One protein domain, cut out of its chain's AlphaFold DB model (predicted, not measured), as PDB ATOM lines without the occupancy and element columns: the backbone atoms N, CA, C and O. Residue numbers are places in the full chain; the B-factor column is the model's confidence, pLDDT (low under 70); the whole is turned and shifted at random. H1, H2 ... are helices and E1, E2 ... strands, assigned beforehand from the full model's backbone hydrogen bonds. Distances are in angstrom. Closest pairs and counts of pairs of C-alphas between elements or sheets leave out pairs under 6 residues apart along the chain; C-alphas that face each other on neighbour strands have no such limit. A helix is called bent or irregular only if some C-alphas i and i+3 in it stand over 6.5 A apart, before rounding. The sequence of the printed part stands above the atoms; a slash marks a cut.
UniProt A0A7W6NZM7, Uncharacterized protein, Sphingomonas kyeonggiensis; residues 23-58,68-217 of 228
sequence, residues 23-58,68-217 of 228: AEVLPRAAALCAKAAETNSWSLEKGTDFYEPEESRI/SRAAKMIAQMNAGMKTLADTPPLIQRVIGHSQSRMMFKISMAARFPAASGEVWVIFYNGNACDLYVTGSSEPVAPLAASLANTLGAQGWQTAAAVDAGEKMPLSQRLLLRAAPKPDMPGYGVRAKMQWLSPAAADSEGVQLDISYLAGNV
ATOM      1  N   ALA A  23      11.785  13.060  31.412       91.62
ATOM      2  CA  ALA A  23      12.048  13.758  30.153       91.62
ATOM      3  C   ALA A  23      13.024  14.947  30.284       91.62
ATOM      4  O   ALA A  23      13.703  15.280  29.316       91.62
ATOM      5  N   GLU A  24      13.131  15.567  31.463       91.94
ATOM      6  CA  GLU A  24      14.092  16.647  31.729       91.94
ATOM      7  C   GLU A  24      15.428  16.120  32.262       91.94
ATOM      8  O   GLU A  24      16.497  16.648  31.942       91.94
ATOM      9  N   VAL A  25      15.381  15.069  33.081       93.50
ATOM     10  CA  VAL A  25      16.567  14.483  33.719       93.50
ATOM     11  C   VAL A  25      17.410  13.694  32.722       93.50
ATOM     12  O   VAL A  25      18.636  13.822  32.703       93.50
ATOM     13  N   LEU A  26      16.765  12.888  31.881       95.12
ATOM     14  CA  LEU A  26      17.433  11.948  30.991       95.12
ATOM     15  C   LEU A  26      18.385  12.639  29.991       95.12
ATOM     16  O   LEU A  26      19.536  12.206  29.905       95.12
ATOM     17  N   PRO A  27      18.007  13.730  29.290       94.88
ATOM     18  CA  PRO A  27      18.934  14.442  28.408       94.88
ATOM     19  C   PRO A  27      20.141  15.040  29.140       94.88
ATOM     20  O   PRO A  27      21.244  15.044  28.596       94.88
ATOM     21  N   ARG A  28      19.959  15.516  30.380       93.62
ATOM     22  CA  ARG A  28      21.057  16.055  31.201       93.62
ATOM     23  C   ARG A  28      22.047  14.960  31.587       93.62
ATOM     24  O   ARG A  28      23.243  15.106  31.353       93.62
ATOM     25  N   ALA A  29      21.539  13.839  32.096       95.62
ATOM     26  CA  ALA A  29      22.349  12.675  32.436       95.62
ATOM     27  C   ALA A  29      23.093  12.119  31.204       95.62
ATOM     28  O   ALA A  29      24.282  11.810  31.284       95.62
ATOM     29  N   ALA A  30      22.428  12.061  30.046       96.00
ATOM     30  CA  ALA A  30      23.037  11.647  28.783       96.00
ATOM     31  C   ALA A  30      24.160  12.596  28.339       96.00
ATOM     32  O   ALA A  30      25.233  12.137  27.951       96.00
ATOM     33  N   ALA A  31      23.957  13.913  28.447       93.69
ATOM     34  CA  ALA A  31      24.979  14.905  28.127       93.69
ATOM     35  C   ALA A  31      26.199  14.802  29.058       93.69
ATOM     36  O   ALA A  31      27.339  14.859  28.587       93.69
ATOM     37  N   LEU A  32      25.974  14.598  30.361       93.94
ATOM     38  CA  LEU A  32      27.045  14.369  31.330       93.94
ATOM     39  C   LEU A  32      27.843  13.103  30.986       93.94
ATOM     40  O   LEU A  32      29.072  13.136  30.964       93.94
ATOM     41  N   CYS A  33      27.150  12.010  30.664       94.31
ATOM     42  CA  CYS A  33      27.768  10.732  30.327       94.31
ATOM     43  C   CYS A  33      28.566  10.797  29.014       94.31
ATOM     44  O   CYS A  33      29.713  10.354  28.951       94.31
ATOM     45  N   ALA A  34      28.017  11.457  27.990       93.75
ATOM     46  CA  ALA A  34      28.712  11.734  26.738       93.75
ATOM     47  C   ALA A  34      29.990  12.559  26.948       93.75
ATOM     48  O   ALA A  34      31.043  12.224  26.404       93.75
ATOM     49  N   LYS A  35      29.915  13.626  27.755       92.69
ATOM     50  CA  LYS A  35      31.080  14.456  28.094       92.69
ATOM     51  C   LYS A  35      32.138  13.645  28.840       92.69
ATOM     52  O   LYS A  35      33.324  13.769  28.522       92.69
ATOM     53  N   ALA A  36      31.724  12.805  29.786       92.31
ATOM     54  CA  ALA A  36      32.628  11.929  30.517       92.31
ATOM     55  C   ALA A  36      33.323  10.925  29.599       92.31
ATOM     56  O   ALA A  36      34.539  10.794  29.675       92.31
ATOM     57  N   ALA A  37      32.599  10.299  28.671       91.12
ATOM     58  CA  ALA A  37      33.209   9.407  27.693       91.12
ATOM     59  C   ALA A  37      34.215  10.140  26.784       91.12
ATOM     60  O   ALA A  37      35.278   9.606  26.493       91.12
ATOM     61  N   GLU A  38      33.926  11.369  26.354       90.44
ATOM     62  CA  GLU A  38      34.796  12.121  25.435       90.44
ATOM     63  C   GLU A  38      36.066  12.685  26.092       90.44
ATOM     64  O   GLU A  38      37.142  12.731  25.485       90.44
ATOM     65  N   THR A  39      35.928  13.159  27.330       89.56
ATOM     66  CA  THR A  39      36.965  13.948  28.014       89.56
ATOM     67  C   THR A  39      37.586  13.237  29.209       89.56
ATOM     68  O   THR A  39      38.535  13.762  29.786       89.56
ATOM     69  N   ASN A  40      37.056  12.072  29.594       87.00
ATOM     70  CA  ASN A  40      37.374  11.394  30.852       87.00
ATOM     71  C   ASN A  40      37.200  12.328  32.070       87.00
ATOM     72  O   ASN A  40      37.972  12.280  33.025       87.00
ATOM     73  N   SER A  41      36.212  13.231  32.005       85.38
ATOM     74  CA  SER A  41      35.928  14.214  33.050       85.38
ATOM     75  C   SER A  41      34.429  14.388  33.273       85.38
ATOM     76  O   SER A  41      33.628  14.377  32.338       85.38
ATOM     77  N   TRP A  42      34.048  14.587  34.525       84.44
ATOM     78  CA  TRP A  42      32.677  14.839  34.945       84.44
ATOM     79  C   TRP A  42      32.682  15.884  36.063       84.44
ATOM     80  O   TRP A  42      33.718  16.179  36.659       84.44
ATOM     81  N   SER A  43      31.525  16.487  36.317       79.81
ATOM     82  CA  SER A  43      31.349  17.502  37.353       79.81
ATOM     83  C   SER A  43      30.129  17.190  38.198       79.81
ATOM     84  O   SER A  43      29.159  16.619  37.699       79.81
ATOM     85  N   LEU A  44      30.169  17.604  39.463       77.94
ATOM     86  CA  LEU A  44      29.029  17.475  40.359       77.94
ATOM     87  C   LEU A  44      27.862  18.327  39.848       77.94
ATOM     88  O   LEU A  44      28.016  19.523  39.593       77.94
ATOM     89  N   GLU A  45      26.692  17.708  39.721       79.56
ATOM     90  CA  GLU A  45      25.445  18.379  39.370       79.56
ATOM     91  C   GLU A  45      24.539  18.492  40.598       79.56
ATOM     92  O   GLU A  45      24.464  17.598  41.443       79.56
ATOM     93  N   LYS A  46      23.837  19.623  40.713       79.50
ATOM     94  CA  LYS A  46      22.879  19.835  41.801       79.50
ATOM     95  C   LYS A  46      21.697  18.877  41.642       79.50
ATOM     96  O   LYS A  46      21.110  18.793  40.564       79.50
ATOM     97  N   GLY A  47      21.305  18.243  42.748       80.00
ATOM     98  CA  GLY A  47      20.201  17.278  42.777       80.00
ATOM     99  C   GLY A  47      20.614  15.857  42.392       80.00
ATOM    100  O   GLY A  47      19.744  15.017  42.201       80.00
ATOM    101  N   THR A  48      21.918  15.595  42.290       85.56
ATOM    102  CA  THR A  48      22.478  14.282  41.979       85.56
ATOM    103  C   THR A  48      23.122  13.684  43.227       85.56
ATOM    104  O   THR A  48      23.902  14.349  43.910       85.56
ATOM    105  N   ASP A  49      22.797  12.428  43.524       90.19
ATOM    106  CA  ASP A  49      23.499  11.639  44.539       90.19
ATOM    107  C   ASP A  49      24.724  10.980  43.893       90.19
ATOM    108  O   ASP A  49      24.593  10.336  42.851       90.19
ATOM    109  N   PHE A  50      25.895  11.077  44.521       90.12
ATOM    110  CA  PHE A  50      27.135  10.498  44.004       90.12
ATOM    111  C   PHE A  50      27.629   9.338  44.869       90.12
ATOM    112  O   PHE A  50      27.506   9.355  46.096       90.12
ATOM    113  N   TYR A  51      28.181   8.328  44.201       92.12
ATOM    114  CA  TYR A  51      28.626   7.070  44.782       92.12
ATOM    115  C   TYR A  51      30.021   6.722  44.263       92.12
ATOM    116  O   TYR A  51      30.234   6.697  43.054       92.12
ATOM    117  N   GLU A  52      30.962   6.403  45.142       90.25
ATOM    118  CA  GLU A  52      32.341   6.062  44.768       90.25
ATOM    119  C   GLU A  52      32.755   4.671  45.275       90.25
ATOM    120  O   GLU A  52      32.165   4.161  46.236       90.25
ATOM    121  N   PRO A  53      33.734   4.009  44.631       86.62
ATOM    122  CA  PRO A  53      34.324   2.794  45.178       86.62
ATOM    123  C   PRO A  53      34.927   3.065  46.559       86.62
ATOM    124  O   PRO A  53      35.574   4.094  46.761       86.62
ATOM    125  N   GLU A  54      34.779   2.128  47.495       84.56
ATOM    126  CA  GLU A  54      35.307   2.277  48.861       84.56
ATOM    127  C   GLU A  54      36.832   2.484  48.862       84.56
ATOM    128  O   GLU A  54      37.381   3.198  49.700       84.56
ATOM    129  N   GLU A  55      37.537   1.906  47.887       83.00
ATOM    130  CA  GLU A  55      38.972   2.112  47.699       83.00
ATOM    131  C   GLU A  55      39.364   3.537  47.281       83.00
ATOM    132  O   GLU A  55      40.523   3.908  47.458       83.00
ATOM    133  N   SER A  56      38.428   4.331  46.752       80.50
ATOM    134  CA  SER A  56      38.680   5.711  46.310       80.50
ATOM    135  C   SER A  56      38.583   6.721  47.454       80.50
ATOM    136  O   SER A  56      39.028   7.860  47.313       80.50
ATOM    137  N   ARG A  57      38.052   6.304  48.610       79.75
ATOM    138  CA  ARG A  57      37.909   7.165  49.782       79.75
ATOM    139  C   ARG A  57      39.252   7.531  50.383       79.75
ATOM    140  O   ARG A  57      40.100   6.673  50.642       79.75
ATOM    141  N   ILE A  58      39.404   8.812  50.708       78.31
ATOM    142  CA  ILE A  58      40.561   9.288  51.459       78.31
ATOM    143  C   ILE A  58      40.483   8.680  52.862       78.31
ATOM    144  O   ILE A  58      39.514   8.898  53.595       78.31
ATOM    145  N   SER A  68      41.038  14.885  65.185       87.62
ATOM    146  CA  SER A  68      42.049  15.795  64.647       87.62
ATOM    147  C   SER A  68      41.510  16.676  63.519       87.62
ATOM    148  O   SER A  68      40.474  16.408  62.904       87.62
ATOM    149  N   ARG A  69      42.233  17.760  63.215       84.38
ATOM    150  CA  ARG A  69      41.920  18.620  62.064       84.38
ATOM    151  C   ARG A  69      41.949  17.824  60.754       84.38
ATOM    152  O   ARG A  69      41.096  18.061  59.904       84.38
ATOM    153  N   ALA A  70      42.881  16.879  60.616       80.56
ATOM    154  CA  ALA A  70      42.970  16.005  59.451       80.56
ATOM    155  C   ALA A  70      41.748  15.079  59.354       80.56
ATOM    156  O   ALA A  70      41.145  14.992  58.288       80.56
ATOM    157  N   ALA A  71      41.311  14.481  60.468       81.19
ATOM    158  CA  ALA A  71      40.107  13.652  60.502       81.19
ATOM    159  C   ALA A  71      38.839  14.430  60.125       81.19
ATOM    160  O   ALA A  71      38.050  13.964  59.306       81.19
ATOM    161  N   LYS A  72      38.673  15.653  60.645       82.50
ATOM    162  CA  LYS A  72      37.544  16.528  60.280       82.50
ATOM    163  C   LYS A  72      37.579  16.940  58.810       82.50
ATOM    164  O   LYS A  72      36.537  16.960  58.167       82.50
ATOM    165  N   MET A  73      38.761  17.243  58.274       80.38
ATOM    166  CA  MET A  73      38.929  17.611  56.868       80.38
ATOM    167  C   MET A  73      38.642  16.426  55.941       80.38
ATOM    168  O   MET A  73      37.931  16.592  54.961       80.38
ATOM    169  N   ILE A  74      39.124  15.223  56.264       80.81
ATOM    170  CA  ILE A  74      38.821  13.999  55.503       80.81
ATOM    171  C   ILE A  74      37.328  13.679  55.567       80.81
ATOM    172  O   ILE A  74      36.721  13.400  54.538       80.81
ATOM    173  N   ALA A  75      36.710  13.795  56.745       78.25
ATOM    174  CA  ALA A  75      35.269  13.634  56.887       78.25
ATOM    175  C   ALA A  75      34.491  14.655  56.044       78.25
ATOM    176  O   ALA A  75      33.489  14.286  55.449       78.25
ATOM    177  N   GLN A  76      34.959  15.906  55.950       77.44
ATOM    178  CA  GLN A  76      34.378  16.927  55.072       77.44
ATOM    179  C   GLN A  76      34.606  16.639  53.584       77.44
ATOM    180  O   GLN A  76      33.700  16.867  52.794       77.44
ATOM    181  N   MET A  77      35.776  16.129  53.193       72.81
ATOM    182  CA  MET A  77      36.071  15.771  51.798       72.81
ATOM    183  C   MET A  77      35.235  14.575  51.330       72.81
ATOM    184  O   MET A  77      34.775  14.566  50.196       72.81
ATOM    185  N   ASN A  78      34.988  13.610  52.217       79.31
ATOM    186  CA  ASN A  78      34.107  12.474  51.946       79.31
ATOM    187  C   ASN A  78      32.617  12.816  52.195       79.31
ATOM    188  O   ASN A  78      31.738  12.004  51.892       79.31
ATOM    189  N   ALA A  79      32.302  13.984  52.777       69.06
ATOM    190  CA  ALA A  79      30.927  14.368  53.087       69.06
ATOM    191  C   ALA A  79      30.147  14.615  51.792       69.06
ATOM    192  O   ALA A  79      30.504  15.470  50.986       69.06
ATOM    193  N   GLY A  80      29.052  13.876  51.612       71.62
ATOM    194  CA  GLY A  80      28.203  13.952  50.418       71.62
ATOM    195  C   GLY A  80      28.447  12.844  49.390       71.62
ATOM    196  O   GLY A  80      27.623  12.687  48.494       71.62
ATOM    197  N   MET A  81      29.501  12.035  49.555       79.69
ATOM    198  CA  MET A  81      29.770  10.860  48.720       79.69
ATOM    199  C   MET A  81      29.320   9.580  49.434       79.69
ATOM    200  O   MET A  81      29.782   9.267  50.537       79.69
ATOM    201  N   LYS A  82      28.409   8.837  48.802       89.12
ATOM    202  CA  LYS A  82      27.975   7.500  49.235       89.12
ATOM    203  C   LYS A  82      28.937   6.446  48.681       89.12
ATOM    204  O   LYS A  82      29.740   6.732  47.795       89.12
ATOM    205  N   THR A  83      28.878   5.223  49.186       89.50
ATOM    206  CA  THR A  83      29.717   4.138  48.659       89.50
ATOM    207  C   THR A  83      28.971   3.396  47.557       89.50
ATOM    208  O   THR A  83      27.749   3.283  47.605       89.50
ATOM    209  N   LEU A  84      29.669   2.830  46.570       88.75
ATOM    210  CA  LEU A  84      29.018   1.982  45.559       88.75
ATOM    211  C   LEU A  84      28.262   0.791  46.179       88.75
ATOM    212  O   LEU A  84      27.289   0.320  45.591       88.75
ATOM    213  N   ALA A  85      28.658   0.340  47.373       88.00
ATOM    214  CA  ALA A  85      27.950  -0.690  48.133       88.00
ATOM    215  C   ALA A  85      26.564  -0.234  48.633       88.00
ATOM    216  O   ALA A  85      25.697  -1.075  48.856       88.00
ATOM    217  N   ASP A  86      26.327   1.076  48.739       90.69
ATOM    218  CA  ASP A  86      25.037   1.666  49.122       90.69
ATOM    219  C   ASP A  86      24.073   1.827  47.928       90.69
ATOM    220  O   ASP A  86      22.957   2.332  48.083       90.69
ATOM    221  N   THR A  87      24.487   1.450  46.712       91.12
ATOM    222  CA  THR A  87      23.599   1.482  45.538       91.12
ATOM    223  C   THR A  87      22.555   0.357  45.600       91.12
ATOM    224  O   THR A  87      22.812  -0.683  46.212       91.12
ATOM    225  N   PRO A  88      21.373   0.507  44.968       91.25
ATOM    226  CA  PRO A  88      20.367  -0.552  44.934       91.25
ATOM    227  C   PRO A  88      20.904  -1.862  44.327       91.25
ATOM    228  O   PRO A  88      21.708  -1.806  43.393       91.25
ATOM    229  N   PRO A  89      20.414  -3.046  44.748       90.44
ATOM    230  CA  PRO A  89      20.894  -4.337  44.239       90.44
ATOM    231  C   PRO A  89      20.837  -4.486  42.713       90.44
ATOM    232  O   PRO A  89      21.715  -5.116  42.121       90.44
ATOM    233  N   LEU A  90      19.829  -3.894  42.063       88.81
ATOM    234  CA  LEU A  90      19.736  -3.853  40.601       88.81
ATOM    235  C   LEU A  90      20.955  -3.149  39.996       88.81
ATOM    236  O   LEU A  90      21.597  -3.690  39.101       88.81
ATOM    237  N   ILE A  91      21.307  -1.981  40.528       89.88
ATOM    238  CA  ILE A  91      22.451  -1.195  40.073       89.88
ATOM    239  C   ILE A  91      23.750  -1.923  40.377       89.88
ATOM    240  O   ILE A  91      24.570  -2.044  39.476       89.88
ATOM    241  N   GLN A  92      23.906  -2.519  41.562       89.00
ATOM    242  CA  GLN A  92      25.069  -3.359  41.875       89.00
ATOM    243  C   GLN A  92      25.241  -4.509  40.874       89.00
ATOM    244  O   GLN A  92      26.363  -4.806  40.462       89.00
ATOM    245  N   ARG A  93      24.140  -5.143  40.449       86.00
ATOM    246  CA  ARG A  93      24.155  -6.213  39.444       86.00
ATOM    247  C   ARG A  93      24.522  -5.684  38.063       86.00
ATOM    248  O   ARG A  93      25.345  -6.305  37.398       86.00
ATOM    249  N   VAL A  94      23.929  -4.578  37.626       83.12
ATOM    250  CA  VAL A  94      24.186  -3.973  36.308       83.12
ATOM    251  C   VAL A  94      25.629  -3.511  36.212       83.12
ATOM    252  O   VAL A  94      26.342  -3.922  35.297       83.12
ATOM    253  N   ILE A  95      26.067  -2.768  37.230       79.38
ATOM    254  CA  ILE A  95      27.462  -2.461  37.489       79.38
ATOM    255  C   ILE A  95      28.238  -3.770  37.356       79.38
ATOM    256  O   ILE A  95      29.022  -3.865  36.433       79.38
ATOM    257  N   GLY A  96      27.919  -4.807  38.136       74.69
ATOM    258  CA  GLY A  96      28.414  -6.191  38.077       74.69
ATOM    259  C   GLY A  96      28.726  -6.789  36.690       74.69
ATOM    260  O   GLY A  96      29.754  -7.450  36.529       74.69
ATOM    261  N   HIS A  97      27.865  -6.550  35.701       69.44
ATOM    262  CA  HIS A  97      27.845  -7.276  34.425       69.44
ATOM    263  C   HIS A  97      28.157  -6.417  33.189       69.44
ATOM    264  O   HIS A  97      28.204  -6.964  32.087       69.44
ATOM    265  N   SER A  98      28.355  -5.101  33.331       64.44
ATOM    266  CA  SER A  98      28.592  -4.219  32.178       64.44
ATOM    267  C   SER A  98      29.794  -4.677  31.331       64.44
ATOM    268  O   SER A  98      30.876  -4.956  31.852       64.44
ATOM    269  N   GLN A  99      29.622  -4.747  30.004       53.53
ATOM    270  CA  GLN A  99      30.676  -5.180  29.071       53.53
ATOM    271  C   GLN A  99      31.867  -4.209  29.013       53.53
ATOM    272  O   GLN A  99      32.991  -4.634  28.735       53.53
ATOM    273  N   SER A 100      31.648  -2.939  29.366       54.19
ATOM    274  CA  SER A 100      32.669  -1.900  29.569       54.19
ATOM    275  C   SER A 100      33.745  -2.334  30.580       54.19
ATOM    276  O   SER A 100      34.899  -1.905  30.511       54.19
ATOM    277  N   ARG A 101      33.397  -3.241  31.505       52.22
ATOM    278  CA  ARG A 101      34.263  -3.704  32.600       52.22
ATOM    279  C   ARG A 101      35.442  -4.560  32.191       52.22
ATOM    280  O   ARG A 101      36.382  -4.667  32.972       52.22
ATOM    281  N   MET A 102      35.415  -5.178  31.009       56.12
ATOM    282  CA  MET A 102      36.532  -6.040  30.608       56.12
ATOM    283  C   MET A 102      37.848  -5.257  30.505       56.12
ATOM    284  O   MET A 102      38.908  -5.860  30.637       56.12
ATOM    285  N   MET A 103      37.793  -3.925  30.336       67.25
ATOM    286  CA  MET A 103      38.989  -3.074  30.309       67.25
ATOM    287  C   MET A 103      38.940  -1.832  31.215       67.25
ATOM    288  O   MET A 103      39.999  -1.257  31.467       67.25
ATOM    289  N   PHE A 104      37.776  -1.419  31.741       76.44
ATOM    290  CA  PHE A 104      37.667  -0.195  32.546       76.44
ATOM    291  C   PHE A 104      37.158  -0.448  33.972       76.44
ATOM    292  O   PHE A 104      36.160  -1.133  34.192       76.44
ATOM    293  N   LYS A 105      37.837   0.149  34.961       84.88
ATOM    294  CA  LYS A 105      37.388   0.162  36.365       84.88
ATOM    295  C   LYS A 105      36.359   1.266  36.571       84.88
ATOM    296  O   LYS A 105      36.480   2.309  35.948       84.88
ATOM    297  N   ILE A 106      35.390   1.078  37.460       87.88
ATOM    298  CA  ILE A 106      34.422   2.136  37.787       87.88
ATOM    299  C   ILE A 106      35.120   3.211  38.608       87.88
ATOM    300  O   ILE A 106      35.833   2.895  39.558       87.88
ATOM    301  N   SER A 107      34.921   4.466  38.222       87.94
ATOM    302  CA  SER A 107      35.410   5.627  38.959       87.94
ATOM    303  C   SER A 107      34.339   6.170  39.896       87.94
ATOM    304  O   SER A 107      34.638   6.514  41.033       87.94
ATOM    305  N   MET A 108      33.084   6.207  39.443       90.44
ATOM    306  CA  MET A 108      31.970   6.766  40.200       90.44
ATOM    307  C   MET A 108      30.626   6.308  39.617       90.44
ATOM    308  O   MET A 108      30.544   5.938  38.449       90.44
ATOM    309  N   ALA A 109      29.555   6.389  40.397       92.88
ATOM    310  CA  ALA A 109      28.182   6.382  39.915       92.88
ATOM    311  C   ALA A 109      27.430   7.635  40.387       92.88
ATOM    312  O   ALA A 109      27.697   8.177  41.457       92.88
ATOM    313  N   ALA A 110      26.472   8.084  39.591       94.00
ATOM    314  CA  ALA A 110      25.590   9.198  39.888       94.00
ATOM    315  C   ALA A 110      24.135   8.761  39.728       94.00
ATOM    316  O   ALA A 110      23.784   8.122  38.737       94.00
ATOM    317  N   ARG A 111      23.284   9.125  40.683       95.50
ATOM    318  CA  ARG A 111      21.838   8.896  40.642       95.50
ATOM    319  C   ARG A 111      21.124  10.225  40.497       95.50
ATOM    320  O   ARG A 111      21.321  11.141  41.295       95.50
ATOM    321  N   PHE A 112      20.253  10.286  39.505       94.62
ATOM    322  CA  PHE A 112      19.376  11.405  39.229       94.62
ATOM    323  C   PHE A 112      17.934  10.981  39.534       94.62
ATOM    324  O   PHE A 112      17.334  10.241  38.745       94.62
ATOM    325  N   PRO A 113      17.375  11.402  40.680       93.12
ATOM    326  CA  PRO A 113      15.984  11.123  41.000       93.12
ATOM    327  C   PRO A 113      15.057  11.894  40.053       93.12
ATOM    328  O   PRO A 113      15.284  13.072  39.769       93.12
ATOM    329  N   ALA A 114      13.992  11.239  39.602       92.75
ATOM    330  CA  ALA A 114      12.928  11.849  38.817       92.75
ATOM    331  C   ALA A 114      11.559  11.547  39.446       92.75
ATOM    332  O   ALA A 114      11.422  10.650  40.276       92.75
ATOM    333  N   ALA A 115      10.530  12.306  39.068       91.69
ATOM    334  CA  ALA A 115       9.171  12.127  39.587       91.69
ATOM    335  C   ALA A 115       8.595  10.727  39.306       91.69
ATOM    336  O   ALA A 115       7.772  10.227  40.067       91.69
ATOM    337  N   SER A 116       9.025  10.113  38.207       89.50
ATOM    338  CA  SER A 116       8.440   8.904  37.635       89.50
ATOM    339  C   SER A 116       9.406   7.726  37.562       89.50
ATOM    340  O   SER A 116       9.027   6.713  36.987       89.50
ATOM    341  N   GLY A 117      10.615   7.839  38.121       91.00
ATOM    342  CA  GLY A 117      11.656   6.813  38.082       91.00
ATOM    343  C   GLY A 117      13.024   7.393  38.432       91.00
ATOM    344  O   GLY A 117      13.125   8.423  39.100       91.00
ATOM    345  N   GLU A 118      14.095   6.752  37.972       93.00
ATOM    346  CA  GLU A 118      15.464   7.200  38.243       93.00
ATOM    347  C   GLU A 118      16.376   6.990  37.041       93.00
ATOM    348  O   GLU A 118      16.235   6.012  36.302       93.00
ATOM    349  N   VAL A 119      17.348   7.891  36.885       95.38
ATOM    350  CA  VAL A 119      18.447   7.733  35.931       95.38
ATOM    351  C   VAL A 119      19.745   7.517  36.694       95.38
ATOM    352  O   VAL A 119      20.095   8.293  37.582       95.38
ATOM    353  N   TRP A 120      20.474   6.474  36.334       95.94
ATOM    354  CA  TRP A 120      21.779   6.145  36.884       95.94
ATOM    355  C   TRP A 120      22.843   6.351  35.819       95.94
ATOM    356  O   TRP A 120      22.655   5.947  34.679       95.94
ATOM    357  N   VAL A 121      23.960   6.963  36.184       95.88
ATOM    358  CA  VAL A 121      25.117   7.156  35.307       95.88
ATOM    359  C   VAL A 121      26.328   6.527  35.973       95.88
ATOM    360  O   VAL A 121      26.641   6.857  37.112       95.88
ATOM    361  N   ILE A 122      27.002   5.617  35.282       93.94
ATOM    362  CA  ILE A 122      28.191   4.915  35.754       93.94
ATOM    363  C   ILE A 122      29.390   5.427  34.967       93.94
ATOM    364  O   ILE A 122      29.486   5.249  33.753       93.94
ATOM    365  N   PHE A 123      30.315   6.055  35.677       92.06
ATOM    366  CA  PHE A 123      31.560   6.562  35.133       92.06
ATOM    367  C   PHE A 123      32.659   5.526  35.306       92.06
ATOM    368  O   PHE A 123      32.795   4.897  36.359       92.06
ATOM    369  N   TYR A 124      33.482   5.386  34.278       89.38
ATOM    370  CA  TYR A 124      34.621   4.487  34.296       89.38
ATOM    371  C   TYR A 124      35.928   5.283  34.240       89.38
ATOM    372  O   TYR A 124      35.973   6.413  33.765       89.38
ATOM    373  N   ASN A 125      37.008   4.695  34.748       84.25
ATOM    374  CA  ASN A 125      38.374   5.142  34.526       84.25
ATOM    375  C   ASN A 125      38.731   4.824  33.076       84.25
ATOM    376  O   ASN A 125      39.171   3.716  32.765       84.25
ATOM    377  N   GLY A 126      38.479   5.785  32.193       82.38
ATOM    378  CA  GLY A 126      38.615   5.634  30.756       82.38
ATOM    379  C   GLY A 126      37.527   6.401  30.017       82.38
ATOM    380  O   GLY A 126      36.581   6.915  30.601       82.38
ATOM    381  N   ASN A 127      37.653   6.447  28.698       88.75
ATOM    382  CA  ASN A 127      36.738   7.158  27.812       88.75
ATOM    383  C   ASN A 127      35.395   6.411  27.625       88.75
ATOM    384  O   ASN A 127      34.965   6.166  26.496       88.75
ATOM    385  N   ALA A 128      34.763   5.984  28.720       91.44
ATOM    386  CA  ALA A 128      33.538   5.196  28.732       91.44
ATOM    387  C   ALA A 128      32.590   5.644  29.851       91.44
ATOM    388  O   ALA A 128      33.017   6.062  30.929       91.44
ATOM    389  N   CYS A 129      31.293   5.533  29.590       93.44
ATOM    390  CA  CYS A 129      30.248   5.849  30.549       93.44
ATOM    391  C   CYS A 129      28.972   5.078  30.199       93.44
ATOM    392  O   CYS A 129      28.609   5.018  29.030       93.44
ATOM    393  N   ASP A 130      28.287   4.521  31.194       94.44
ATOM    394  CA  ASP A 130      27.000   3.850  30.997       94.44
ATOM    395  C   ASP A 130      25.879   4.649  31.668       94.44
ATOM    396  O   ASP A 130      26.083   5.262  32.714       94.44
ATOM    397  N   LEU A 131      24.686   4.639  31.083       95.31
ATOM    398  CA  LEU A 131      23.491   5.280  31.617       95.31
ATOM    399  C   LEU A 131      22.335   4.284  31.636       95.31
ATOM    400  O   LEU A 131      22.067   3.627  30.636       95.31
ATOM    401  N   TYR A 132      21.604   4.236  32.744       94.31
ATOM    402  CA  TYR A 132      20.470   3.341  32.943       94.31
ATOM    403  C   TYR A 132      19.234   4.101  33.413       94.31
ATOM    404  O   TYR A 132      19.342   5.006  34.237       94.31
ATOM    405  N   VAL A 133      18.053   3.703  32.941       93.62
ATOM    406  CA  VAL A 133      16.759   4.128  33.497       93.62
ATOM    407  C   VAL A 133      16.100   2.942  34.185       93.62
ATOM    408  O   VAL A 133      16.003   1.859  33.603       93.62
ATOM    409  N   THR A 134      15.649   3.158  35.417       91.31
ATOM    410  CA  THR A 134      15.040   2.129  36.272       91.31
ATOM    411  C   THR A 134      13.814   2.678  36.988       91.31
ATOM    412  O   THR A 134      13.765   3.875  37.289       91.31
ATOM    413  N   GLY A 135      12.853   1.815  37.329       88.25
ATOM    414  CA  GLY A 135      11.677   2.220  38.107       88.25
ATOM    415  C   GLY A 135      10.749   3.190  37.376       88.25
ATOM    416  O   GLY A 135       9.936   3.847  38.022       88.25
ATOM    417  N   SER A 136      10.879   3.319  36.051       87.94
ATOM    418  CA  SER A 136      10.055   4.210  35.241       87.94
ATOM    419  C   SER A 136       8.608   3.734  35.237       87.94
ATOM    420  O   SER A 136       8.312   2.619  34.802       87.94
ATOM    421  N   SER A 137       7.710   4.608  35.672       84.94
ATOM    422  CA  SER A 137       6.260   4.500  35.474       84.94
ATOM    423  C   SER A 137       5.813   5.073  34.122       84.94
ATOM    424  O   SER A 137       4.697   4.816  33.673       84.94
ATOM    425  N   GLU A 138       6.689   5.822  33.447       83.94
ATOM    426  CA  GLU A 138       6.467   6.338  32.098       83.94
ATOM    427  C   GLU A 138       6.873   5.308  31.027       83.94
ATOM    428  O   GLU A 138       7.843   4.562  31.221       83.94
ATOM    429  N   PRO A 139       6.202   5.285  29.857       84.00
ATOM    430  CA  PRO A 139       6.639   4.491  28.715       84.00
ATOM    431  C   PRO A 139       8.037   4.911  28.239       84.00
ATOM    432  O   PRO A 139       8.252   6.036  27.785       84.00
ATOM    433  N   VAL A 140       8.992   3.982  28.285       86.81
ATOM    434  CA  VAL A 140      10.402   4.284  27.992       86.81
ATOM    435  C   VAL A 140      10.692   4.437  26.497       86.81
ATOM    436  O   VAL A 140      11.578   5.200  26.124       86.81
ATOM    437  N   ALA A 141       9.919   3.794  25.620       86.88
ATOM    438  CA  ALA A 141      10.121   3.917  24.175       86.88
ATOM    439  C   ALA A 141       9.974   5.374  23.659       86.88
ATOM    440  O   ALA A 141      10.885   5.844  22.971       86.88
ATOM    441  N   PRO A 142       8.921   6.139  24.019       88.25
ATOM    442  CA  PRO A 142       8.855   7.576  23.732       88.25
ATOM    443  C   PRO A 142      10.025   8.391  24.303       88.25
ATOM    444  O   PRO A 142      10.554   9.259  23.606       88.25
ATOM    445  N   LEU A 143      10.464   8.099  25.534       90.19
ATOM    446  CA  LEU A 143      11.611   8.777  26.156       90.19
ATOM    447  C   LEU A 143      12.906   8.526  25.369       90.19
ATOM    448  O   LEU A 143      13.636   9.468  25.064       90.19
ATOM    449  N   ALA A 144      13.161   7.277  24.977       92.31
ATOM    450  CA  ALA A 144      14.328   6.895  24.186       92.31
ATOM    451  C   ALA A 144      14.316   7.541  22.791       92.31
ATOM    452  O   ALA A 144      15.345   8.040  22.332       92.31
ATOM    453  N   ALA A 145      13.155   7.591  22.130       89.44
ATOM    454  CA  ALA A 145      13.006   8.263  20.839       89.44
ATOM    455  C   ALA A 145      13.256   9.778  20.949       89.44
ATOM    456  O   ALA A 145      13.988  10.344  20.134       89.44
ATOM    457  N   SER A 146      12.705  10.425  21.980       92.50
ATOM    458  CA  SER A 146      12.935  11.846  22.267       92.50
ATOM    459  C   SER A 146      14.412  12.145  22.547       92.50
ATOM    460  O   SER A 146      14.979  13.098  22.003       92.50
ATOM    461  N   LEU A 147      15.075  11.285  23.327       95.38
ATOM    462  CA  LEU A 147      16.504  11.404  23.591       95.38
ATOM    463  C   LEU A 147      17.328  11.262  22.306       95.38
ATOM    464  O   LEU A 147      18.200  12.088  22.060       95.38
ATOM    465  N   ALA A 148      17.035  10.270  21.460       93.31
ATOM    466  CA  ALA A 148      17.736  10.093  20.188       93.31
ATOM    467  C   ALA A 148      17.596  11.326  19.275       93.31
ATOM    468  O   ALA A 148      18.575  11.745  18.662       93.31
ATOM    469  N   ASN A 149      16.415  11.953  19.232       92.88
ATOM    470  CA  ASN A 149      16.198  13.201  18.492       92.88
ATOM    471  C   ASN A 149      16.989  14.372  19.091       92.88
ATOM    472  O   ASN A 149      17.590  15.155  18.356       92.88
ATOM    473  N   THR A 150      17.025  14.471  20.422       94.50
ATOM    474  CA  THR A 150      17.804  15.491  21.139       94.50
ATOM    475  C   THR A 150      19.296  15.348  20.849       94.50
ATOM    476  O   THR A 150      19.963  16.331  20.539       94.50
ATOM    477  N   LEU A 151      19.820  14.119  20.882       93.75
ATOM    478  CA  LEU A 151      21.199  13.825  20.498       93.75
ATOM    479  C   LEU A 151      21.433  14.145  19.013       93.75
ATOM    480  O   LEU A 151      22.444  14.755  18.673       93.75
ATOM    481  N   GLY A 152      20.482  13.827  18.133       92.81
ATOM    482  CA  GLY A 152      20.529  14.210  16.719       92.81
ATOM    483  C   GLY A 152      20.711  15.717  16.515       92.81
ATOM    484  O   GLY A 152      21.607  16.150  15.790       92.81
ATOM    485  N   ALA A 153      19.938  16.529  17.239       91.81
ATOM    486  CA  ALA A 153      20.070  17.988  17.234       91.81
ATOM    487  C   ALA A 153      21.424  18.485  17.787       91.81
ATOM    488  O   ALA A 153      21.840  19.602  17.491       91.81
ATOM    489  N   GLN A 154      22.131  17.655  18.557       90.62
ATOM    490  CA  GLN A 154      23.472  17.917  19.091       90.62
ATOM    491  C   GLN A 154      24.598  17.331  18.216       90.62
ATOM    492  O   GLN A 154      25.734  17.196  18.677       90.62
ATOM    493  N   GLY A 155      24.299  16.962  16.967       90.31
ATOM    494  CA  GLY A 155      25.292  16.482  16.003       90.31
ATOM    495  C   GLY A 155      25.631  14.996  16.119       90.31
ATOM    496  O   GLY A 155      26.623  14.554  15.539       90.31
ATOM    497  N   TRP A 156      24.835  14.213  16.849       94.19
ATOM    498  CA  TRP A 156      24.928  12.757  16.796       94.19
ATOM    499  C   TRP A 156      24.235  12.223  15.540       94.19
ATOM    500  O   TRP A 156      23.171  12.690  15.147       94.19
ATOM    501  N   GLN A 157      24.817  11.202  14.926       93.69
ATOM    502  CA  GLN A 157      24.291  10.548  13.734       93.69
ATOM    503  C   GLN A 157      23.927   9.104  14.054       93.69
ATOM    504  O   GLN A 157      24.729   8.372  14.633       93.69
ATOM    505  N   THR A 158      22.736   8.668  13.653       93.38
ATOM    506  CA  THR A 158      22.339   7.260  13.770       93.38
ATOM    507  C   THR A 158      23.091   6.435  12.727       93.38
ATOM    508  O   THR A 158      22.847   6.577  11.534       93.38
ATOM    509  N   ALA A 159      23.985   5.557  13.177       92.19
ATOM    510  CA  ALA A 159      24.723   4.635  12.317       92.19
ATOM    511  C   ALA A 159      23.973   3.321  12.075       92.19
ATOM    512  O   ALA A 159      24.100   2.722  11.012       92.19
ATOM    513  N   ALA A 160      23.194   2.868  13.059       92.62
ATOM    514  CA  ALA A 160      22.340   1.694  12.930       92.62
ATOM    515  C   ALA A 160      21.114   1.820  13.839       92.62
ATOM    516  O   ALA A 160      21.190   2.406  14.922       92.62
ATOM    517  N   ALA A 161      19.995   1.238  13.416       92.75
ATOM    518  CA  ALA A 161      18.777   1.142  14.206       92.75
ATOM    519  C   ALA A 161      18.127  -0.227  13.989       92.75
ATOM    520  O   ALA A 161      18.106  -0.742  12.872       92.75
ATOM    521  N   VAL A 162      17.616  -0.804  15.070       90.25
ATOM    522  CA  VAL A 162      16.816  -2.027  15.078       90.25
ATOM    523  C   VAL A 162      15.588  -1.724  15.919       90.25
ATOM    524  O   VAL A 162      15.709  -1.496  17.121       90.25
ATOM    525  N   ASP A 163      14.417  -1.685  15.301       87.12
ATOM    526  CA  ASP A 163      13.168  -1.496  16.035       87.12
ATOM    527  C   ASP A 163      12.693  -2.829  16.629       87.12
ATOM    528  O   ASP A 163      12.972  -3.906  16.095       87.12
ATOM    529  N   ALA A 164      11.979  -2.759  17.754       83.50
ATOM    530  CA  ALA A 164      11.360  -3.938  18.343       83.50
ATOM    531  C   ALA A 164      10.345  -4.570  17.374       83.50
ATOM    532  O   ALA A 164       9.617  -3.880  16.663       83.50
ATOM    533  N   GLY A 165      10.261  -5.896  17.397       76.56
ATOM    534  CA  GLY A 165       9.274  -6.670  16.648       76.56
ATOM    535  C   GLY A 165       8.633  -7.752  17.511       76.56
ATOM    536  O   GLY A 165       9.064  -7.999  18.636       76.56
ATOM    537  N   GLU A 166       7.637  -8.454  16.967       68.81
ATOM    538  CA  GLU A 166       6.884  -9.494  17.697       68.81
ATOM    539  C   GLU A 166       7.775 -10.593  18.299       68.81
ATOM    540  O   GLU A 166       7.470 -11.136  19.356       68.81
ATOM    541  N   LYS A 167       8.897 -10.914  17.640       70.38
ATOM    542  CA  LYS A 167       9.845 -11.956  18.074       70.38
ATOM    543  C   LYS A 167      11.014 -11.426  18.910       70.38
ATOM    544  O   LYS A 167      11.726 -12.220  19.516       70.38
ATOM    545  N   MET A 168      11.243 -10.114  18.911       70.94
ATOM    546  CA  MET A 168      12.332  -9.464  19.640       70.94
ATOM    547  C   MET A 168      11.821  -8.140  20.210       70.94
ATOM    548  O   MET A 168      11.822  -7.135  19.498       70.94
ATOM    549  N   PRO A 169      11.418  -8.098  21.491       76.56
ATOM    550  CA  PRO A 169      10.869  -6.892  22.101       76.56
ATOM    551  C   PRO A 169      11.949  -5.845  22.418       76.56
ATOM    552  O   PRO A 169      11.685  -4.915  23.162       76.56
ATOM    553  N   LEU A 170      13.173  -5.977  21.908       85.44
ATOM    554  CA  LEU A 170      14.285  -5.083  22.213       85.44
ATOM    555  C   LEU A 170      14.530  -4.145  21.032       85.44
ATOM    556  O   LEU A 170      14.917  -4.598  19.958       85.44
ATOM    557  N   SER A 171      14.353  -2.847  21.254       90.44
ATOM    558  CA  SER A 171      14.788  -1.817  20.309       90.44
ATOM    559  C   SER A 171      16.233  -1.418  20.595       90.44
ATOM    560  O   SER A 171      16.672  -1.407  21.749       90.44
ATOM    561  N   GLN A 172      16.984  -1.088  19.548       93.00
ATOM    562  CA  GLN A 172      18.381  -0.680  19.637       93.00
ATOM    563  C   GLN A 172      18.687   0.459  18.671       93.00
ATOM    564  O   GLN A 172      18.238   0.465  17.527       93.00
ATOM    565  N   ARG A 173      19.521   1.403  19.104       94.75
ATOM    566  CA  ARG A 173      20.103   2.437  18.239       94.75
ATOM    567  C   ARG A 173      21.584   2.570  18.524       94.75
ATOM    568  O   ARG A 173      21.996   2.600  19.678       94.75
ATOM    569  N   LEU A 174      22.375   2.676  17.468       94.81
ATOM    570  CA  LEU A 174      23.778   3.048  17.537       94.81
ATOM    571  C   LEU A 174      23.915   4.459  16.981       94.81
ATOM    572  O   LEU A 174      23.633   4.687  15.805       94.81
ATOM    573  N   LEU A 175      24.361   5.385  17.821       95.38
ATOM    574  CA  LEU A 175      24.668   6.753  17.437       95.38
ATOM    575  C   LEU A 175      26.173   6.996  17.489       95.38
ATOM    576  O   LEU A 175      26.880   6.439  18.331       95.38
ATOM    577  N   LEU A 176      26.655   7.851  16.598       94.94
ATOM    578  CA  LEU A 176      28.045   8.277  16.505       94.94
ATOM    579  C   LEU A 176      28.109   9.799  16.578       94.94
ATOM    580  O   LEU A 176      27.298  10.484  15.962       94.94
ATOM    581  N   ARG A 177      29.108  10.331  17.274       93.62
ATOM    582  CA  ARG A 177      29.477  11.745  17.206       93.62
ATOM    583  C   ARG A 177      30.969  11.858  16.953       93.62
ATOM    584  O   ARG A 177      31.765  11.349  17.740       93.62
ATOM    585  N   ALA A 178      31.349  12.525  15.871       90.50
ATOM    586  CA  ALA A 178      32.747  12.851  15.616       90.50
ATOM    587  C   ALA A 178      33.227  13.914  16.619       90.50
ATOM    588  O   ALA A 178      32.526  14.893  16.870       90.50
ATOM    589  N   ALA A 179      34.417  13.718  17.183       87.75
ATOM    590  CA  ALA A 179      35.069  14.655  18.097       87.75
ATOM    591  C   ALA A 179      36.585  14.675  17.810       87.75
ATOM    592  O   ALA A 179      37.385  14.284  18.659       87.75
ATOM    593  N   PRO A 180      37.001  15.037  16.583       85.00
ATOM    594  CA  PRO A 180      38.379  14.864  16.139       85.00
ATOM    595  C   PRO A 180      39.360  15.608  17.050       85.00
ATOM    596  O   PRO A 180      39.122  16.751  17.445       85.00
ATOM    597  N   LYS A 181      40.488  14.963  17.352       84.88
ATOM    598  CA  LYS A 181      41.611  15.562  18.088       84.88
ATOM    599  C   LYS A 181      42.773  15.816  17.118       84.88
ATOM    600  O   LYS A 181      42.868  15.093  16.125       84.88
ATOM    601  N   PRO A 182      43.662  16.798  17.374       85.94
ATOM    602  CA  PRO A 182      44.774  17.111  16.470       85.94
ATOM    603  C   PRO A 182      45.661  15.905  16.123       85.94
ATOM    604  O   PRO A 182      46.158  15.799  15.008       85.94
ATOM    605  N   ASP A 183      45.825  14.983  17.069       87.56
ATOM    606  CA  ASP A 183      46.601  13.746  16.963       87.56
ATOM    607  C   ASP A 183      45.759  12.516  16.569       87.56
ATOM    608  O   ASP A 183      46.307  11.481  16.192       87.56
ATOM    609  N   MET A 184      44.427  12.612  16.629       86.75
ATOM    610  CA  MET A 184      43.491  11.525  16.325       86.75
ATOM    611  C   MET A 184      42.294  12.047  15.509       86.75
ATOM    612  O   MET A 184      41.209  12.274  16.060       86.75
ATOM    613  N   PRO A 185      42.440  12.203  14.182       85.81
ATOM    614  CA  PRO A 185      41.393  12.778  13.331       85.81
ATOM    615  C   PRO A 185      40.129  11.908  13.233       85.81
ATOM    616  O   PRO A 185      39.053  12.427  12.964       85.81
ATOM    617  N   GLY A 186      40.236  10.599  13.486       87.69
ATOM    618  CA  GLY A 186      39.093   9.675  13.539       87.69
ATOM    619  C   GLY A 186      38.417   9.564  14.912       87.69
ATOM    620  O   GLY A 186      37.533   8.725  15.086       87.69
ATOM    621  N   TYR A 187      38.850  10.344  15.909       90.31
ATOM    622  CA  TYR A 187      38.311  10.257  17.266       90.31
ATOM    623  C   TYR A 187      36.850  10.718  17.331       90.31
ATOM    624  O   TYR A 187      36.444  11.695  16.701       90.31
ATOM    625  N   GLY A 188      36.056  10.017  18.130       91.88
ATOM    626  CA  GLY A 188      34.667  10.349  18.399       91.88
ATOM    627  C   GLY A 188      34.084   9.481  19.501       91.88
ATOM    628  O   GLY A 188      34.792   8.710  20.149       91.88
ATOM    629  N   VAL A 189      32.777   9.601  19.699       93.50
ATOM    630  CA  VAL A 189      32.018   8.864  20.710       93.50
ATOM    631  C   VAL A 189      30.948   8.023  20.032       93.50
ATOM    632  O   VAL A 189      30.273   8.476  19.108       93.50
ATOM    633  N   ARG A 190      30.790   6.786  20.500       94.25
ATOM    634  CA  ARG A 190      29.702   5.883  20.115       94.25
ATOM    635  C   ARG A 190      28.748   5.759  21.286       94.25
ATOM    636  O   ARG A 190      29.216   5.540  22.398       94.25
ATOM    637  N   ALA A 191      27.452   5.869  21.034       95.38
ATOM    638  CA  ALA A 191      26.404   5.626  22.013       95.38
ATOM    639  C   ALA A 191      25.523   4.479  21.519       95.38
ATOM    640  O   ALA A 191      24.879   4.588  20.475       95.38
ATOM    641  N   LYS A 192      25.501   3.368  22.252       95.00
ATOM    642  CA  LYS A 192      24.598   2.247  21.991       95.00
ATOM    643  C   LYS A 192      23.431   2.341  22.962       95.00
ATOM    644  O   LYS A 192      23.627   2.129  24.148       95.00
ATOM    645  N   MET A 193      22.243   2.632  22.453       95.19
ATOM    646  CA  MET A 193      20.992   2.673  23.209       95.19
ATOM    647  C   MET A 193      20.234   1.360  23.026       95.19
ATOM    648  O   MET A 193      20.107   0.881  21.898       95.19
ATOM    649  N   GLN A 194      19.702   0.797  24.107       93.12
ATOM    650  CA  GLN A 194      18.870  -0.403  24.106       93.12
ATOM    651  C   GLN A 194      17.698  -0.217  25.071       93.12
ATOM    652  O   GLN A 194      17.900   0.198  26.208       93.12
ATOM    653  N   TRP A 195      16.476  -0.518  24.640       91.25
ATOM    654  CA  TRP A 195      15.295  -0.437  25.504       91.25
ATOM    655  C   TRP A 195      14.242  -1.463  25.106       91.25
ATOM    656  O   TRP A 195      14.128  -1.849  23.938       91.25
ATOM    657  N   LEU A 196      13.471  -1.907  26.093       78.25
ATOM    658  CA  LEU A 196      12.373  -2.837  25.871       78.25
ATOM    659  C   LEU A 196      11.175  -2.119  25.228       78.25
ATOM    660  O   LEU A 196      10.910  -0.938  25.466       78.25
ATOM    661  N   SER A 197      10.458  -2.853  24.382       62.41
ATOM    662  CA  SER A 197       9.154  -2.497  23.825       62.41
ATOM    663  C   SER A 197       8.162  -2.254  24.975       62.41
ATOM    664  O   SER A 197       8.361  -2.800  26.059       62.41
ATOM    665  N   PRO A 198       7.109  -1.435  24.801       52.91
ATOM    666  CA  PRO A 198       6.298  -0.966  25.916       52.91
ATOM    667  C   PRO A 198       5.595  -2.130  26.630       52.91
ATOM    668  O   PRO A 198       4.622  -2.681  26.122       52.91
ATOM    669  N   ALA A 199       6.053  -2.469  27.832       53.53
ATOM    670  CA  ALA A 199       5.324  -3.314  28.766       53.53
ATOM    671  C   ALA A 199       5.497  -2.772  30.192       53.53
ATOM    672  O   ALA A 199       6.607  -2.536  30.661       53.53
ATOM    673  N   ALA A 200       4.381  -2.584  30.903       50.25
ATOM    674  CA  ALA A 200       4.375  -2.118  32.295       50.25
ATOM    675  C   ALA A 200       5.006  -3.128  33.283       50.25
ATOM    676  O   ALA A 200       5.298  -2.780  34.426       50.25
ATOM    677  N   ALA A 201       5.223  -4.375  32.844       53.06
ATOM    678  CA  ALA A 201       5.766  -5.464  33.654       53.06
ATOM    679  C   ALA A 201       7.263  -5.310  33.993       53.06
ATOM    680  O   ALA A 201       7.735  -5.963  34.916       53.06
ATOM    681  N   ASP A 202       7.992  -4.420  33.312       62.25
ATOM    682  CA  ASP A 202       9.450  -4.278  33.465       62.25
ATOM    683  C   ASP A 202       9.865  -3.181  34.465       62.25
ATOM    684  O   ASP A 202      11.022  -2.755  34.493       62.25
ATOM    685  N   SER A 203       8.932  -2.692  35.290       63.09
ATOM    686  CA  SER A 203       9.179  -1.594  36.245       63.09
ATOM    687  C   SER A 203      10.254  -1.908  37.295       63.09
ATOM    688  O   SER A 203      10.898  -0.993  37.803       63.09
ATOM    689  N   GLU A 204      10.510  -3.188  37.572       69.56
ATOM    690  CA  GLU A 204      11.547  -3.637  38.512       69.56
ATOM    691  C   GLU A 204      12.942  -3.792  37.868       69.56
ATOM    692  O   GLU A 204      13.906  -4.150  38.548       69.56
ATOM    693  N   GLY A 205      13.066  -3.542  36.558       83.94
ATOM    694  CA  GLY A 205      14.283  -3.765  35.778       83.94
ATOM    695  C   GLY A 205      14.953  -2.501  35.233       83.94
ATOM    696  O   GLY A 205      14.563  -1.366  35.512       83.94
ATOM    697  N   VAL A 206      15.995  -2.720  34.423       87.94
ATOM    698  CA  VAL A 206      16.567  -1.687  33.547       87.94
ATOM    699  C   VAL A 206      15.702  -1.601  32.300       87.94
ATOM    700  O   VAL A 206      15.584  -2.570  31.555       87.94
ATOM    701  N   GLN A 207      15.114  -0.434  32.073       89.38
ATOM    702  CA  GLN A 207      14.154  -0.227  30.991       89.38
ATOM    703  C   GLN A 207      14.795   0.477  29.787       89.38
ATOM    704  O   GLN A 207      14.373   0.260  28.651       89.38
ATOM    705  N   LEU A 208      15.836   1.282  30.029       92.50
ATOM    706  CA  LEU A 208      16.721   1.867  29.017       92.50
ATOM    707  C   LEU A 208      18.167   1.740  29.496       92.50
ATOM    708  O   LEU A 208      18.474   2.101  30.627       92.50
ATOM    709  N   ASP A 209      19.029   1.253  28.614       93.69
ATOM    710  CA  ASP A 209      20.479   1.165  28.767       93.69
ATOM    711  C   ASP A 209      21.136   1.965  27.637       93.69
ATOM    712  O   ASP A 209      20.743   1.845  26.471       93.69
ATOM    713  N   ILE A 210      22.108   2.808  27.972       95.19
ATOM    714  CA  ILE A 210      22.926   3.531  27.009       95.19
ATOM    715  C   ILE A 210      24.399   3.409  27.380       95.19
ATOM    716  O   ILE A 210      24.838   3.978  28.376       95.19
ATOM    717  N   SER A 211      25.186   2.768  26.522       94.38
ATOM    718  CA  SER A 211      26.638   2.673  26.688       94.38
ATOM    719  C   SER A 211      27.355   3.664  25.775       94.38
ATOM    720  O   SER A 211      27.218   3.601  24.549       94.38
ATOM    721  N   TYR A 212      28.148   4.553  26.365       94.25
ATOM    722  CA  TYR A 212      29.012   5.509  25.682       94.25
ATOM    723  C   TYR A 212      30.455   5.019  25.698       94.25
ATOM    724  O   TYR A 212      31.006   4.699  26.750       94.25
ATOM    725  N   LEU A 213      31.098   5.017  24.533       92.62
ATOM    726  CA  LEU A 213      32.504   4.651  24.393       92.62
ATOM    727  C   LEU A 213      33.173   5.542  23.352       92.62
ATOM    728  O   LEU A 213      32.804   5.505  22.173       92.62
ATOM    729  N   ALA A 214      34.180   6.307  23.771       91.62
ATOM    730  CA  ALA A 214      34.999   7.074  22.849       91.62
ATOM    731  C   ALA A 214      36.174   6.258  22.308       91.62
ATOM    732  O   ALA A 214      36.695   5.337  22.939       91.62
ATOM    733  N   GLY A 215      36.589   6.610  21.102       89.00
ATOM    734  CA  GLY A 215      37.647   5.935  20.372       89.00
ATOM    735  C   GLY A 215      37.616   6.337  18.908       89.00
ATOM    736  O   GLY A 215      36.993   7.329  18.540       89.00
ATOM    737  N   ASN A 216      38.282   5.561  18.057       87.50
ATOM    738  CA  ASN A 216      38.177   5.770  16.619       87.50
ATOM    739  C   ASN A 216      36.789   5.322  16.133       87.50
ATOM    740  O   ASN A 216      36.403   4.169  16.346       87.50
ATOM    741  N   VAL A 217      36.044   6.229  15.504       82.94
ATOM    742  CA  VAL A 217      34.681   5.965  15.013       82.94
ATOM    743  C   VAL A 217      34.581   5.942  13.492       82.94
ATOM    744  O   VAL A 217      33.540   5.547  12.978       82.94
TER     745      VAL A 217
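AT A GLANCE: This is residues 23 to 58 and 68 to 217 of the 228 residues of an uncharacterized protein of Sphingomonas kyeonggiensis (UniProt A0A7W6NZM7). A long, twisted sheet of nine strands wraps round helix H1 on one face, with H5 on that same face over E9, E8 and E7; the short H3 and H4 are on the sheet too, H3 on the opposite face and H4 only grazing it. Beyond the E2 and E1 end of the sheet, residues 68 to 73, of which 69 to 73 belong to H2, stick out as a free arm. The printed part has 186 residues with five named helices and nine named strands, along the chain H1 E1 H2 E2 H3 H4 E3 E4 E5 H5 E6 E7 E8 E9. The sheet is mixed, in the order E2 E1 E3 E4 E5 E9 E8 E7 E6, and the class is mixed, helices and strands. The whole is compact, with a radius of gyration of the C-alphas of 17.2 A and spans of 62 by 47 by 30 A.

IN THESE COORDINATES: The sheet holds E2, residues 81 to 83, 6.7 A; E1, residues 49 to 52, 10.5 A; E3, residues 106 to 114, 23.6 A; E4, residues 117 to 124, 23.4 A; E5, residues 128 to 134, 20.2 A; E9, residues 206 to 216, 28.4 A; E8, residues 187 to 196, 30.3 A; E7, residues 170 to 178, 26.6 A; and E6, residues 157 to 162, 14.7 A. E9 ends with C-alpha 216 at (38.177, 5.770, 16.619). H1, residues 23 to 39, is 25.0 A long from C-alpha 23 at (12.048, 13.758, 30.153); it is neither bent nor irregular, but only just, with C-alphas 24 and 27 6.3 A apart. H5 is residues 140 to 153, 19.9 A; H3 residues 89 to 97, 12.4 A; H4 residues 99 to 102, 6.1 A. H2, residues 69 to 77, 12.2 A, begins with C-alpha 69 at (41.920, 18.620, 62.064).

HOW THE PARTS SIT: E3 E4 E5 and E6 E7 E8 E9 are two meanders, each strand the antiparallel neighbour of the one before. E5 and E9 are antiparallel at 169 degrees, with N 131 and O 210 within hydrogen-bond range at 2.8 A. E9 and E8 form a hairpin, with N 211 and O 192 2.9 A apart. E4 and E5 form another, with N 120 and O 132 2.8 A apart. E2 and E1 are parallel at 55 degrees, with N 82 and O 50 2.9 A apart; E2 and E6 are the edge strands. The sheet curls round H1, whose closest C-alphas to E5 are those of Ala 37 and Ala 128, 4.3 A apart. H5 is on the same face, at a height over the sheet of 9.0 A, over E8 and only just over E9 and E7, with 3 of its C-alphas on each. It runs along the strands, at 10 degrees to E8 on the local plane. H1 touches H5 with residues 23 to 27 alone, at a steep tilt of 52 degrees, the same way; the closest C-alphas, of Pro 27 and Leu 147, are 6.2 A apart. H1 and H3 lie on opposite faces, and the closest C-alphas of H3 and E4 are those of Ile 95 and Ile 122, 7.6 A apart. H4 only grazes the sheet with residues 99 to 101. H2 is not on the sheet. In H2, H3 and H5 every O i to N i+4 pair is within hydrogen-bond range, in H1 11 of 13; H4 is too short for such a pair.

THE WHOLE: The C-alphas farthest apart, of Ser 68 and Glu 166, are 63.9 A apart. Residues 59 to 67 are cut out, and C-alphas 58 and 68 are 14.8 A apart across the cut. Of the links that are printed whole, none is long. The mean pLDDT of the printed part is 86.0; it is under 70 at residues 79, 97 to 103, 166 and 197 to 204.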